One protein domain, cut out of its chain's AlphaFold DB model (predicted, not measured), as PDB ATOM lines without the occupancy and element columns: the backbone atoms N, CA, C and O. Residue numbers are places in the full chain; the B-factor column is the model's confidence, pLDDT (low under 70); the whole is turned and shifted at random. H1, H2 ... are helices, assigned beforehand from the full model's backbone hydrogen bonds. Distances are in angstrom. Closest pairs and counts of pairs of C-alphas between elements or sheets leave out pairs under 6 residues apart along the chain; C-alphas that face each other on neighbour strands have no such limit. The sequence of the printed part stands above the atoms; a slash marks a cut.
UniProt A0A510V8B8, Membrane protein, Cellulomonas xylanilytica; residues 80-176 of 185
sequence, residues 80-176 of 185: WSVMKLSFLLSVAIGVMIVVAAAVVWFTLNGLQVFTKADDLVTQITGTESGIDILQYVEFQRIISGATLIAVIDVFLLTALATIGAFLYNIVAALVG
ATOM      1  N   TRP A  80     -28.230   2.685 -43.681       79.69
ATOM      2  CA  TRP A  80     -28.136   2.524 -42.232       79.69
ATOM      3  C   TRP A  80     -27.902   1.069 -41.805       79.69
ATOM      4  O   TRP A  80     -27.159   0.812 -40.858       79.69
ATOM      5  N   SER A  81     -28.500   0.113 -42.522       85.25
ATOM      6  CA  SER A  81     -28.270  -1.313 -42.287       85.25
ATOM      7  C   SER A  81     -26.868  -1.711 -42.738       85.25
ATOM      8  O   SER A  81     -26.148  -2.364 -41.985       85.25
ATOM      9  N   VAL A  82     -26.429  -1.234 -43.911       85.50
ATOM     10  CA  VAL A  82     -25.069  -1.509 -44.399       85.50
ATOM     11  C   VAL A  82     -24.021  -0.906 -43.483       85.50
ATOM     12  O   VAL A  82     -23.060  -1.593 -43.191       85.50
ATOM     13  N   MET A  83     -24.221   0.305 -42.956       83.38
ATOM     14  CA  MET A  83     -23.304   0.918 -41.990       83.38
ATOM     15  C   MET A  83     -23.130   0.054 -40.733       83.38
ATOM     16  O   MET A  83     -22.025  -0.081 -40.218       83.38
ATOM     17  N   LYS A  84     -24.213  -0.557 -40.239       83.56
ATOM     18  CA  LYS A  84     -24.172  -1.440 -39.065       83.56
ATOM     19  C   LYS A  84     -23.535  -2.794 -39.374       83.56
ATOM     20  O   LYS A  84     -22.681  -3.249 -38.618       83.56
ATOM     21  N   LEU A  85     -23.938  -3.433 -40.472       89.19
ATOM     22  CA  LEU A  85     -23.379  -4.712 -40.919       89.19
ATOM     23  C   LEU A  85     -21.900  -4.584 -41.275       89.19
ATOM     24  O   LEU A  85     -21.109  -5.441 -40.891       89.19
ATOM     25  N   SER A  86     -21.519  -3.506 -41.960       85.94
ATOM     26  CA  SER A  86     -20.136  -3.245 -42.337       85.94
ATOM     27  C   SER A  86     -19.283  -2.938 -41.128       85.94
ATOM     28  O   SER A  86     -18.198  -3.486 -41.041       85.94
ATOM     29  N   PHE A  87     -19.774  -2.159 -40.163       86.62
ATOM     30  CA  PHE A  87     -19.047  -1.918 -38.922       86.62
ATOM     31  C   PHE A  87     -18.774  -3.225 -38.165       86.62
ATOM     32  O   PHE A  87     -17.642  -3.475 -37.762       86.62
ATOM     33  N   LEU A  88     -19.781  -4.096 -38.025       91.94
ATOM     34  CA  LEU A  88     -19.612  -5.389 -37.354       91.94
ATOM     35  C   LEU A  88     -18.660  -6.321 -38.114       91.94
ATOM     36  O   LEU A  88     -17.760  -6.898 -37.506       91.94
ATOM     37  N   LEU A  89     -18.838  -6.450 -39.432       90.12
ATOM     38  CA  LEU A  89     -17.967  -7.259 -40.288       90.12
ATOM     39  C   LEU A  89     -16.525  -6.747 -40.244       90.12
ATOM     40  O   LEU A  89     -15.589  -7.527 -40.119       90.12
ATOM     41  N   SER A  90     -16.367  -5.432 -40.314       89.31
ATOM     42  CA  SER A  90     -15.088  -4.744 -40.299       89.31
ATOM     43  C   SER A  90     -14.347  -4.987 -38.985       89.31
ATOM     44  O   SER A  90     -13.210  -5.447 -39.001       89.31
ATOM     45  N   VAL A  91     -15.011  -4.816 -37.836       91.12
ATOM     46  CA  VAL A  91     -14.427  -5.138 -36.523       91.12
ATOM     47  C   VAL A  91     -14.053  -6.619 -36.425       91.12
ATOM     48  O   VAL A  91     -12.981  -6.940 -35.916       91.12
ATOM     49  N   ALA A  92     -14.888  -7.528 -36.935       93.00
ATOM     50  CA  ALA A  92     -14.580  -8.957 -36.935       93.00
ATOM     51  C   ALA A  92     -13.318  -9.279 -37.757       93.00
ATOM     52  O   ALA A  92     -12.451 -10.014 -37.281       93.00
ATOM     53  N   ILE A  93     -13.188  -8.695 -38.954       93.44
ATOM     54  CA  ILE A  93     -11.997  -8.830 -39.804       93.44
ATOM     55  C   ILE A  93     -10.774  -8.213 -39.118       93.44
ATOM     56  O   ILE A  93      -9.732  -8.859 -39.041       93.44
ATOM     57  N   GLY A  94     -10.904  -7.015 -38.543       91.88
ATOM     58  CA  GLY A  94      -9.822  -6.351 -37.819       91.88
ATOM     59  C   GLY A  94      -9.289  -7.204 -36.665       91.88
ATOM     60  O   GLY A  94      -8.081  -7.410 -36.550       91.88
ATOM     61  N   VAL A  95     -10.177  -7.785 -35.853       94.12
ATOM     62  CA  VAL A  95      -9.778  -8.708 -34.777       94.12
ATOM     63  C   VAL A  95      -9.132  -9.973 -35.348       94.12
ATOM     64  O   VAL A  95      -8.105 -10.406 -34.826       94.12
ATOM     65  N   MET A  96      -9.670 -10.546 -36.433       96.44
ATOM     66  CA  MET A  96      -9.038 -11.687 -37.107       96.44
ATOM     67  C   MET A  96      -7.608 -11.376 -37.557       96.44
ATOM     68  O   MET A  96      -6.735 -12.216 -37.367       96.44
ATOM     69  N   ILE A  97      -7.344 -10.187 -38.106       94.19
ATOM     70  CA  ILE A  97      -6.002  -9.782 -38.551       94.19
ATOM     71  C   ILE A  97      -5.040  -9.688 -37.365       94.19
ATOM     72  O   ILE A  97      -3.919 -10.187 -37.451       94.19
ATOM     73  N   VAL A  98      -5.466  -9.105 -36.240       95.00
ATOM     74  CA  VAL A  98      -4.628  -9.023 -35.030       95.00
ATOM     75  C   VAL A  98      -4.301 -10.417 -34.493       95.00
ATOM     76  O   VAL A  98      -3.145 -10.703 -34.183       95.00
ATOM     77  N   VAL A  99      -5.296 -11.309 -34.429       95.62
ATOM     78  CA  VAL A  99      -5.088 -12.699 -33.999       95.62
ATOM     79  C   VAL A  99      -4.174 -13.439 -34.978       95.62
ATOM     80  O   VAL A  99      -3.250 -14.124 -34.546       95.62
ATOM     81  N   ALA A 100      -4.375 -13.272 -36.285       95.12
ATOM     82  CA  ALA A 100      -3.522 -13.868 -37.305       95.12
ATOM     83  C   ALA A 100      -2.071 -13.381 -37.180       95.12
ATOM     84  O   ALA A 100      -1.155 -14.199 -37.199       95.12
ATOM     85  N   ALA A 101      -1.851 -12.079 -36.974       94.69
ATOM     86  CA  ALA A 101      -0.523 -11.516 -36.749       94.69
ATOM     87  C   ALA A 101       0.142 -12.097 -35.491       94.69
ATOM     88  O   ALA A 101       1.320 -12.449 -35.531       94.69
ATOM     89  N   ALA A 102      -0.616 -12.269 -34.401       93.81
ATOM     90  CA  ALA A 102      -0.122 -12.920 -33.191       93.81
ATOM     91  C   ALA A 102       0.300 -14.373 -33.463       93.81
ATOM     92  O   ALA A 102       1.406 -14.772 -33.104       93.81
ATOM     93  N   VAL A 103      -0.544 -15.155 -34.141       95.94
ATOM     94  CA  VAL A 103      -0.254 -16.557 -34.488       95.94
ATOM     95  C   VAL A 103       0.972 -16.665 -35.394       95.94
ATOM     96  O   VAL A 103       1.843 -17.502 -35.149       95.94
ATOM     97  N   VAL A 104       1.079 -15.808 -36.413       94.94
ATOM     98  CA  VAL A 104       2.250 -15.748 -37.301       94.94
ATOM     99  C   VAL A 104       3.507 -15.429 -36.497       94.94
ATOM    100  O   VAL A 104       4.517 -16.115 -36.654       94.94
ATOM    101  N   TRP A 105       3.440 -14.452 -35.590       93.94
ATOM    102  CA  TRP A 105       4.563 -14.105 -34.726       93.94
ATOM    103  C   TRP A 105       5.012 -15.284 -33.859       93.94
ATOM    104  O   TRP A 105       6.191 -15.637 -33.870       93.94
ATOM    105  N   PHE A 106       4.077 -15.939 -33.162       94.12
ATOM    106  CA  PHE A 106       4.385 -17.103 -32.327       94.12
ATOM    107  C   PHE A 106       4.985 -18.251 -33.139       94.12
ATOM    108  O   PHE A 106       5.929 -18.895 -32.685       94.12
ATOM    109  N   THR A 107       4.480 -18.476 -34.353       95.62
ATOM    110  CA  THR A 107       4.993 -19.508 -35.261       95.62
ATOM    111  C   THR A 107       6.438 -19.214 -35.669       95.62
ATOM    112  O   THR A 107       7.300 -20.085 -35.561       95.62
ATOM    113  N   LEU A 108       6.738 -17.979 -36.083       93.62
ATOM    114  CA  LEU A 108       8.091 -17.562 -36.472       93.62
ATOM    115  C   LEU A 108       9.072 -17.587 -35.293       93.62
ATOM    116  O   LEU A 108      10.216 -18.020 -35.451       93.62
ATOM    117  N   ASN A 109       8.617 -17.163 -34.113       92.00
ATOM    118  CA  ASN A 109       9.403 -17.207 -32.887       92.00
ATOM    119  C   ASN A 109       9.722 -18.654 -32.475       92.00
ATOM    120  O   ASN A 109      10.864 -18.963 -32.149       92.00
ATOM    121  N   GLY A 110       8.749 -19.567 -32.570       90.69
ATOM    122  CA  GLY A 110       8.959 -20.993 -32.300       90.69
ATOM    123  C   GLY A 110       9.962 -21.655 -33.252       90.69
ATOM    124  O   GLY A 110      10.726 -22.523 -32.838       90.69
ATOM    125  N   LEU A 111      10.020 -21.206 -34.509       95.00
ATOM    126  CA  LEU A 111      11.007 -21.651 -35.503       95.00
ATOM    127  C   LEU A 111      12.390 -20.982 -35.351       95.00
ATOM    128  O   LEU A 111      13.305 -21.280 -36.127       95.00
ATOM    129  N   GLN A 112      12.548 -20.088 -34.368       90.75
ATOM    130  CA  GLN A 112      13.752 -19.291 -34.117       90.75
ATOM    131  C   GLN A 112      14.213 -18.477 -35.338       90.75
ATOM    132  O   GLN A 112      15.408 -18.265 -35.537       90.75
ATOM    133  N   VAL A 113      13.278 -18.018 -36.178       90.56
ATOM    134  CA  VAL A 113      13.610 -17.236 -37.383       90.56
ATOM    135  C   VAL A 113      14.282 -15.917 -37.005       90.56
ATOM    136  O   VAL A 113      15.276 -15.543 -37.618       90.56
ATOM    137  N   PHE A 114      13.773 -15.246 -35.969       87.81
ATOM    138  CA  PHE A 114      14.298 -13.956 -35.520       87.81
ATOM    139  C   PHE A 114      15.695 -14.077 -34.905       87.81
ATOM    140  O   PHE A 114      16.565 -13.289 -35.249       87.81
ATOM    141  N   THR A 115      15.940 -15.105 -34.085       87.75
ATOM    142  CA  THR A 115      17.271 -15.379 -33.517       87.75
ATOM    143  C   THR A 115      18.291 -15.694 -34.606       87.75
ATOM    144  O   THR A 115      19.344 -15.080 -34.654       87.75
ATOM    145  N   LYS A 116      17.953 -16.585 -35.548       89.12
ATOM    146  CA  LYS A 116      18.854 -16.920 -36.663       89.12
ATOM    147  C   LYS A 116      19.136 -15.717 -37.564       89.12
ATOM    148  O   LYS A 116      20.233 -15.603 -38.096       89.12
ATOM    149  N   ALA A 117      18.150 -14.845 -37.773       87.44
ATOM    150  CA  ALA A 117      18.342 -13.614 -38.533       87.44
ATOM    151  C   ALA A 117      19.294 -12.646 -37.810       87.44
ATOM    152  O   ALA A 117      20.172 -12.076 -38.454       87.44
ATOM    153  N   ASP A 118      19.147 -12.502 -36.494       87.19
ATOM    154  CA  ASP A 118      20.015 -11.674 -35.653       87.19
ATOM    155  C   ASP A 118      21.467 -12.186 -35.629       87.19
ATOM    156  O   ASP A 118      22.406 -11.421 -35.864       87.19
ATOM    157  N   ASP A 119      21.651 -13.504 -35.496       88.25
ATOM    158  CA  ASP A 119      22.962 -14.162 -35.562       88.25
ATOM    159  C   ASP A 119      23.667 -13.902 -36.908       88.25
ATOM    160  O   ASP A 119      24.859 -13.588 -36.951       88.25
ATOM    161  N   LEU A 120      22.933 -14.004 -38.025       88.00
ATOM    162  CA  LEU A 120      23.471 -13.747 -39.366       88.00
ATOM    163  C   LEU A 120      23.890 -12.287 -39.548       88.00
ATOM    164  O   LEU A 120      24.936 -12.014 -40.137       88.00
ATOM    165  N   VAL A 121      23.093 -11.341 -39.052       86.06
ATOM    166  CA  VAL A 121      23.423  -9.917 -39.177       86.06
ATOM    167  C   VAL A 121      24.607  -9.549 -38.295       86.06
ATOM    168  O   VAL A 121      25.495  -8.830 -38.761       86.06
ATOM    169  N   THR A 122      24.679 -10.098 -37.084       86.50
ATOM    170  CA  THR A 122      25.820  -9.919 -36.180       86.50
ATOM    171  C   THR A 122      27.099 -10.504 -36.782       86.50
ATOM    172  O   THR A 122      28.166  -9.901 -36.679       86.50
ATOM    173  N   GLN A 123      27.009 -11.634 -37.490       86.31
ATOM    174  CA  GLN A 123      28.151 -12.242 -38.177       86.31
ATOM    175  C   GLN A 123      28.676 -11.395 -39.350       86.31
ATOM    176  O   GLN A 123      29.879 -11.394 -39.606       86.31
ATOM    177  N   ILE A 124      27.801 -10.675 -40.060       85.50
ATOM    178  CA  ILE A 124      28.180  -9.846 -41.219       85.50
ATOM    179  C   ILE A 124      28.653  -8.453 -40.789       85.50
ATOM    180  O   ILE A 124      29.614  -7.923 -41.343       85.50
ATOM    181  N   THR A 125      27.966  -7.852 -39.821       82.06
ATOM    182  CA  THR A 125      28.134  -6.434 -39.464       82.06
ATOM    183  C   THR A 125      29.039  -6.248 -38.240       82.06
ATOM    184  O   THR A 125      29.523  -5.147 -37.983       82.06
ATOM    185  N   GLY A 126      29.328  -7.333 -37.515       71.69
ATOM    186  CA  GLY A 126      30.079  -7.315 -36.266       71.69
ATOM    187  C   GLY A 126      29.239  -6.801 -35.095       71.69
ATOM    188  O   GLY A 126      28.322  -5.992 -35.260       71.69
ATOM    189  N   THR A 127      29.586  -7.246 -33.886       68.12
ATOM    190  CA  THR A 127      28.901  -6.918 -32.619       68.12
ATOM    191  C   THR A 127      28.833  -5.409 -32.323       68.12
ATOM    192  O   THR A 127      28.029  -4.966 -31.512       68.12
ATOM    193  N   GLU A 128      29.669  -4.610 -32.988       66.81
ATOM    194  CA  GLU A 128      29.791  -3.150 -32.839       66.81
ATOM    195  C   GLU A 128      28.622  -2.373 -33.475       66.81
ATOM    196  O   GLU A 128      28.400  -1.195 -33.183       66.81
ATOM    197  N   SER A 129      27.903  -3.002 -34.405       62.50
ATOM    198  CA  SER A 129      26.775  -2.377 -35.086       62.50
ATOM    199  C   SER A 129      25.532  -2.517 -34.214       62.50
ATOM    200  O   SER A 129      25.003  -3.605 -34.042       62.50
ATOM    201  N   GLY A 130      25.063  -1.419 -33.620       64.81
ATOM    202  CA  GLY A 130      23.897  -1.396 -32.722       64.81
ATOM    203  C   GLY A 130      22.543  -1.701 -33.386       64.81
ATOM    204  O   GLY A 130      21.539  -1.105 -33.006       64.81
ATOM    205  N   ILE A 131      22.512  -2.557 -34.411       68.75
ATOM    206  CA  ILE A 131      21.310  -3.044 -35.083       68.75
ATOM    207  C   ILE A 131      20.934  -4.373 -34.430       68.75
ATOM    208  O   ILE A 131      21.418  -5.426 -34.827       68.75
ATOM    209  N   ASP A 132      20.058  -4.302 -33.435       76.88
ATOM    210  CA  ASP A 132      19.461  -5.477 -32.805       76.88
ATOM    211  C   ASP A 132      18.127  -5.777 -33.505       76.88
ATOM    212  O   ASP A 132      17.155  -5.018 -33.393       76.88
ATOM    213  N   ILE A 133      18.078  -6.854 -34.294       77.88
ATOM    214  CA  ILE A 133      16.871  -7.210 -35.049       77.88
ATOM    215  C   ILE A 133      15.754  -7.599 -34.097       77.88
ATOM    216  O   ILE A 133      14.597  -7.252 -34.351       77.88
ATOM    217  N   LEU A 134      16.081  -8.236 -32.972       79.06
ATOM    218  CA  LEU A 134      15.095  -8.683 -31.994       79.06
ATOM    219  C   LEU A 134      14.270  -7.511 -31.449       79.06
ATOM    220  O   LEU A 134      13.070  -7.668 -31.220       79.06
ATOM    221  N   GLN A 135      14.854  -6.312 -31.352       78.44
ATOM    222  CA  GLN A 135      14.154  -5.101 -30.910       78.44
ATOM    223  C   GLN A 135      13.096  -4.588 -31.913       78.44
ATOM    224  O   GLN A 135      12.139  -3.888 -31.538       78.44
ATOM    225  N   TYR A 136      13.246  -4.902 -33.201       78.50
ATOM    226  CA  TYR A 136      12.291  -4.513 -34.245       78.50
ATOM    227  C   TYR A 136      11.183  -5.548 -34.437       78.50
ATOM    228  O   TYR A 136      10.036  -5.171 -34.680       78.50
ATOM    229  N   VAL A 137      11.506  -6.834 -34.289       81.81
ATOM    230  CA  VAL A 137      10.563  -7.962 -34.415       81.81
ATOM    231  C   VAL A 137      10.021  -8.450 -33.067       81.81
ATOM    232  O   VAL A 137       9.435  -9.528 -32.983       81.81
ATOM    233  N   GLU A 138      10.141  -7.653 -32.006       86.88
ATOM    234  CA  GLU A 138       9.558  -7.974 -30.704       86.88
ATOM    235  C   GLU A 138       8.024  -8.106 -30.786       86.88
ATOM    236  O   GLU A 138       7.346  -7.322 -31.462       86.88
ATOM    237  N   PHE A 139       7.459  -9.064 -30.040       85.19
ATOM    238  CA  PHE A 139       6.014  -9.312 -29.972       85.19
ATOM    239  C   PHE A 139       5.211  -8.029 -29.749       85.19
ATOM    240  O   PHE A 139       4.259  -7.749 -30.473       85.19
ATOM    241  N   GLN A 140       5.626  -7.210 -28.781       89.25
ATOM    242  CA  GLN A 140       4.933  -5.971 -28.436       89.25
ATOM    243  C   GLN A 140       4.887  -4.981 -29.611       89.25
ATOM    244  O   GLN A 140       3.865  -4.324 -29.843       89.25
ATOM    245  N   ARG A 141       5.970  -4.881 -30.390       89.19
ATOM    246  CA  ARG A 141       6.028  -4.023 -31.579       89.19
ATOM    247  C   ARG A 141       5.127  -4.555 -32.691       89.19
ATOM    248  O   ARG A 141       4.402  -3.788 -33.315       89.19
ATOM    249  N   ILE A 142       5.130  -5.865 -32.908       91.25
ATOM    250  CA  ILE A 142       4.346  -6.483 -33.980       91.25
ATOM    251  C   ILE A 142       2.855  -6.444 -33.662       91.25
ATOM    252  O   ILE A 142       2.066  -6.107 -34.539       91.25
ATOM    253  N   ILE A 143       2.460  -6.678 -32.411       93.06
ATOM    254  CA  ILE A 143       1.062  -6.546 -31.986       93.06
ATOM    255  C   ILE A 143       0.593  -5.096 -32.050       93.06
ATOM    256  O   ILE A 143      -0.508  -4.842 -32.539       93.06
ATOM    257  N   SER A 144       1.404  -4.130 -31.608       93.75
ATOM    258  CA  SER A 144       1.033  -2.712 -31.727       93.75
ATOM    259  C   SER A 144       0.918  -2.270 -33.190       93.75
ATOM    260  O   SER A 144      -0.066  -1.624 -33.551       93.75
ATOM    261  N   GLY A 145       1.846  -2.691 -34.055       93.00
ATOM    262  CA  GLY A 145       1.787  -2.445 -35.497       93.00
ATOM    263  C   GLY A 145       0.577  -3.102 -36.166       93.00
ATOM    264  O   GLY A 145      -0.159  -2.441 -36.896       93.00
ATOM    265  N   ALA A 146       0.310  -4.375 -35.866       93.62
ATOM    266  CA  ALA A 146      -0.849  -5.103 -36.377       93.62
ATOM    267  C   ALA A 146      -2.168  -4.481 -35.907       93.62
ATOM    268  O   ALA A 146      -3.104  -4.375 -36.691       93.62
ATOM    269  N   THR A 147      -2.233  -4.015 -34.658       94.31
ATOM    270  CA  THR A 147      -3.409  -3.314 -34.125       94.31
ATOM    271  C   THR A 147      -3.643  -2.003 -34.867       94.31
ATOM    272  O   THR A 147      -4.773  -1.714 -35.251       94.31
ATOM    273  N   LEU A 148      -2.590  -1.221 -35.123       95.94
ATOM    274  CA  LEU A 148      -2.703   0.019 -35.889       95.94
ATOM    275  C   LEU A 148      -3.213  -0.246 -37.312       95.94
ATOM    276  O   LEU A 148      -4.146   0.416 -37.764       95.94
ATOM    277  N   ILE A 149      -2.637  -1.240 -37.993       95.00
ATOM    278  CA  ILE A 149      -3.063  -1.655 -39.333       95.00
ATOM    279  C   ILE A 149      -4.523  -2.118 -39.310       95.00
ATOM    280  O   ILE A 149      -5.305  -1.684 -40.151       95.00
ATOM    281  N   ALA A 150      -4.911  -2.937 -38.330       94.38
ATOM    282  CA  ALA A 150      -6.277  -3.423 -38.187       94.38
ATOM    283  C   ALA A 150      -7.275  -2.281 -37.968       94.38
ATOM    284  O   ALA A 150      -8.341  -2.277 -38.572       94.38
ATOM    285  N   VAL A 151      -6.939  -1.281 -37.150       94.56
ATOM    286  CA  VAL A 151      -7.798  -0.105 -36.953       94.56
ATOM    287  C   VAL A 151      -7.965   0.669 -38.262       94.56
ATOM    288  O   VAL A 151      -9.084   1.039 -38.612       94.56
ATOM    289  N   ILE A 152      -6.880   0.886 -39.010       95.62
ATOM    290  CA  ILE A 152      -6.929   1.566 -40.312       95.62
ATOM    291  C   ILE A 152      -7.792   0.779 -41.309       95.62
ATOM    292  O   ILE A 152      -8.654   1.368 -41.963       95.62
ATOM    293  N   ASP A 153      -7.611  -0.541 -41.387       93.94
ATOM    294  CA  ASP A 153      -8.423  -1.431 -42.223       93.94
ATOM    295  C   ASP A 153      -9.905  -1.354 -41.846       93.94
ATOM    296  O   ASP A 153     -10.770  -1.232 -42.716       93.94
ATOM    297  N   VAL A 154     -10.200  -1.285 -40.544       91.31
ATOM    298  CA  VAL A 154     -11.575  -1.181 -40.068       91.31
ATOM    299  C   VAL A 154     -12.267   0.068 -40.624       91.31
ATOM    300  O   VAL A 154     -13.417   0.019 -41.085       91.31
ATOM    301  N   PHE A 155     -11.561   1.201 -40.619       91.62
ATOM    302  CA  PHE A 155     -12.055   2.448 -41.198       91.62
ATOM    303  C   PHE A 155     -12.184   2.366 -42.723       91.62
ATOM    304  O   PHE A 155     -13.206   2.797 -43.265       91.62
ATOM    305  N   LEU A 156     -11.195   1.783 -43.405       92.94
ATOM    306  CA  LEU A 156     -11.198   1.601 -44.859       92.94
ATOM    307  C   LEU A 156     -12.394   0.759 -45.314       92.94
ATOM    308  O   LEU A 156     -13.174   1.216 -46.149       92.94
ATOM    309  N   LEU A 157     -12.599  -0.425 -44.732       89.38
ATOM    310  CA  LEU A 157     -13.716  -1.306 -45.080       89.38
ATOM    311  C   LEU A 157     -15.073  -0.672 -44.774       89.38
ATOM    312  O   LEU A 157     -16.014  -0.822 -45.554       89.38
ATOM    313  N   THR A 158     -15.183   0.090 -43.685       89.38
ATOM    314  CA  THR A 158     -16.421   0.812 -43.353       89.38
ATOM    315  C   THR A 158     -16.735   1.885 -44.399       89.38
ATOM    316  O   THR A 158     -17.878   1.993 -44.861       89.38
ATOM    317  N   ALA A 159     -15.728   2.661 -44.813       89.12
ATOM    318  CA  ALA A 159     -15.875   3.672 -45.855       89.12
ATOM    319  C   ALA A 159     -16.237   3.032 -47.205       89.12
ATOM    320  O   ALA A 159     -17.209   3.448 -47.839       89.12
ATOM    321  N   LEU A 160     -15.527   1.970 -47.602       89.75
ATOM    322  CA  LEU A 160     -15.806   1.216 -48.826       89.75
ATOM    323  C   LEU A 160     -17.219   0.631 -48.825       89.75
ATOM    324  O   LEU A 160     -17.927   0.754 -49.821       89.75
ATOM    325  N   ALA A 161     -17.663   0.036 -47.719       87.12
ATOM    326  CA  ALA A 161     -19.003  -0.530 -47.616       87.12
ATOM    327  C   ALA A 161     -20.095   0.545 -47.698       87.12
ATOM    328  O   ALA A 161     -21.131   0.329 -48.327       87.12
ATOM    329  N   THR A 162     -19.850   1.720 -47.112       86.12
ATOM    330  CA  THR A 162     -20.762   2.864 -47.226       86.12
ATOM    331  C   THR A 162     -20.886   3.300 -48.684       86.12
ATOM    332  O   THR A 162     -21.997   3.407 -49.202       86.12
ATOM    333  N   ILE A 163     -19.758   3.469 -49.383       90.06
ATOM    334  CA  ILE A 163     -19.734   3.801 -50.816       90.06
ATOM    335  C   ILE A 163     -20.421   2.701 -51.643       90.06
ATOM    336  O   ILE A 163     -21.235   3.006 -52.514       90.06
ATOM    337  N   GLY A 164     -20.165   1.427 -51.338       86.25
ATOM    338  CA  GLY A 164     -20.784   0.275 -51.995       86.25
ATOM    339  C   GLY A 164     -22.307   0.244 -51.850       86.25
ATOM    340  O   GLY A 164     -23.002  -0.050 -52.820       86.25
ATOM    341  N   ALA A 165     -22.845   0.624 -50.686       85.81
ATOM    342  CA  ALA A 165     -24.289   0.745 -50.472       85.81
ATOM    343  C   ALA A 165     -24.917   1.826 -51.363       85.81
ATOM    344  O   ALA A 165     -25.949   1.597 -51.996       85.81
ATOM    345  N   PHE A 166     -24.284   3.003 -51.439       84.88
ATOM    346  CA  PHE A 166     -24.733   4.079 -52.326       84.88
ATOM    347  C   PHE A 166     -24.676   3.653 -53.792       84.88
ATOM    348  O   PHE A 166     -25.634   3.874 -54.533       84.88
ATOM    349  N   LEU A 167     -23.592   2.992 -54.193       86.62
ATOM    350  CA  LEU A 167     -23.418   2.518 -55.558       86.62
ATOM    351  C   LEU A 167     -24.455   1.449 -55.927       86.62
ATOM    352  O   LEU A 167     -25.073   1.553 -56.985       86.62
ATOM    353  N   TYR A 168     -24.719   0.477 -55.048       84.81
ATOM    354  CA  TYR A 168     -25.771  -0.522 -55.259       84.81
ATOM    355  C   TYR A 168     -27.137   0.139 -55.436       84.81
ATOM    356  O   TYR A 168     -27.875  -0.216 -56.348       84.81
ATOM    357  N   ASN A 169     -27.466   1.131 -54.604       84.38
ATOM    358  CA  ASN A 169     -28.741   1.837 -54.701       84.38
ATOM    359  C   ASN A 169     -28.909   2.562 -56.044       84.38
ATOM    360  O   ASN A 169     -30.013   2.577 -56.589       84.38
ATOM    361  N   ILE A 170     -27.828   3.119 -56.600       85.06
ATOM    362  CA  ILE A 170     -27.839   3.732 -57.936       85.06
ATOM    363  C   ILE A 170     -28.030   2.658 -59.013       85.06
ATOM    364  O   ILE A 170     -28.904   2.792 -59.865       85.06
ATOM    365  N   VAL A 171     -27.269   1.562 -58.958       84.69
ATOM    366  CA  VAL A 171     -27.367   0.464 -59.935       84.69
ATOM    367  C   VAL A 171     -28.753  -0.191 -59.904       84.69
ATOM    368  O   VAL A 171     -29.349  -0.418 -60.953       84.69
ATOM    369  N   ALA A 172     -29.310  -0.434 -58.718       80.38
ATOM    370  CA  ALA A 172     -30.636  -1.021 -58.538       80.38
ATOM    371  C   ALA A 172     -31.759  -0.110 -59.056       80.38
ATOM    372  O   ALA A 172     -32.764  -0.610 -59.565       80.38
ATOM    373  N   ALA A 173     -31.585   1.215 -58.971       78.00
ATOM    374  CA  ALA A 173     -32.519   2.173 -59.556       78.00
ATOM    375  C   ALA A 173     -32.479   2.174 -61.095       78.00
ATOM    376  O   ALA A 173     -33.502   2.444 -61.719       78.00
ATOM    377  N   LEU A 174     -31.328   1.860 -61.702       81.62
ATOM    378  CA  LEU A 174     -31.144   1.841 -63.158       81.62
ATOM    379  C   LEU A 174     -31.529   0.502 -63.801       81.62
ATOM    380  O   LEU A 174     -32.109   0.482 -64.880       81.62
ATOM    381  N   VAL A 175     -31.199  -0.614 -63.148       75.50
ATOM    382  CA  VAL A 175     -31.353  -1.971 -63.707       75.50
ATOM    383  C   VAL A 175     -32.661  -2.640 -63.260       75.50
ATOM    384  O   VAL A 175     -33.106  -3.605 -63.873       75.50
ATOM    385  N   GLY A 176     -33.321  -2.105 -62.226       67.12
ATOM    386  CA  GLY A 176     -34.383  -2.805 -61.504       67.12
ATOM    387  C   GLY A 176     -33.748  -3.847 -60.582       67.12
ATOM    388  O   GLY A 176     -33.151  -4.807 -61.053       67.12
TER     389      GLY A 176
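This is residues 80 to 176 of the 185 residues of the protein "Membrane protein" of Cellulomonas xylanilytica (UniProt A0A510V8B8). Two long helices, H4 and H1, run side by side in opposite ways at a shallow angle, and a small head sits at the end where H1 ends and H4 begins. The head is made of H2, the loop of residues 126 to 132 and the very short H3: the chain goes outward along H2 and folds back through the loop and H3. At the other end of the rod, residues 167 to 176, of which 167 to 175 belong to H4, stick out alone. The printed part has 97 residues, with four named helices in the order H1, H2, H3, H4 and no named strand, and its class is all helix. The whole is extended, with a radius of gyration of the C-alphas of 20.9 A and spans of 68 by 21 by 18 A.

H4, the longest helix, holds residues 139 to 175 and measures 50.9 A from first to last C-alpha; C-alpha 139 is at (6.014, -9.312, -29.972) and C-alpha 175 is at (-31.353, -1.971, -63.707). H1 holds residues 80 to 110 and measures 45.0 A, beginning with C-alpha 80 at (-28.136, 2.524, -42.232). H2 holds residues 113 to 125 and measures 18.2 A. H3 is four residues, 133 to 136.

H4 and H1 touch, with 39 pairs of C-alphas within 8 A. Their closest C-alphas are those of Gly 94 and Ala 150, 4.6 A apart. They run opposite ways at a shallow tilt of 31 degrees. H1 and H2 are close but not clearly touching; their closest C-alphas, of Leu 108 and Phe 114, are 7.2 A apart. These two run the same way at a steep tilt of 61 degrees. H2 touches H3 with residues 114 to 118 alone, and the closest C-alphas of the two, of Asp 118 and Ile 133, are 5.5 A apart. H3 and H4 meet only through their link. H2 and H4 are apart, and so are H1 and H3. Every O i to N i+4 pair is within hydrogen-bond range in H1, H2 and H4, while H3 is too short for such a pair.

The two C-alphas farthest apart are those of Glu 128 and Gly 176, at 70.3 A. Without the residues that stand free, 167 to 176, the body of 87 residues spans 59 by 23 by 17 A. The printed part has no cut. The links from H1 to H2 and from H3 to H4 are tight, and the link from H2 to H3, with 7 residues, is short. The mean pLDDT of the printed part is 87.3, and it is under 70 at residues 127 to 131 and residue 176.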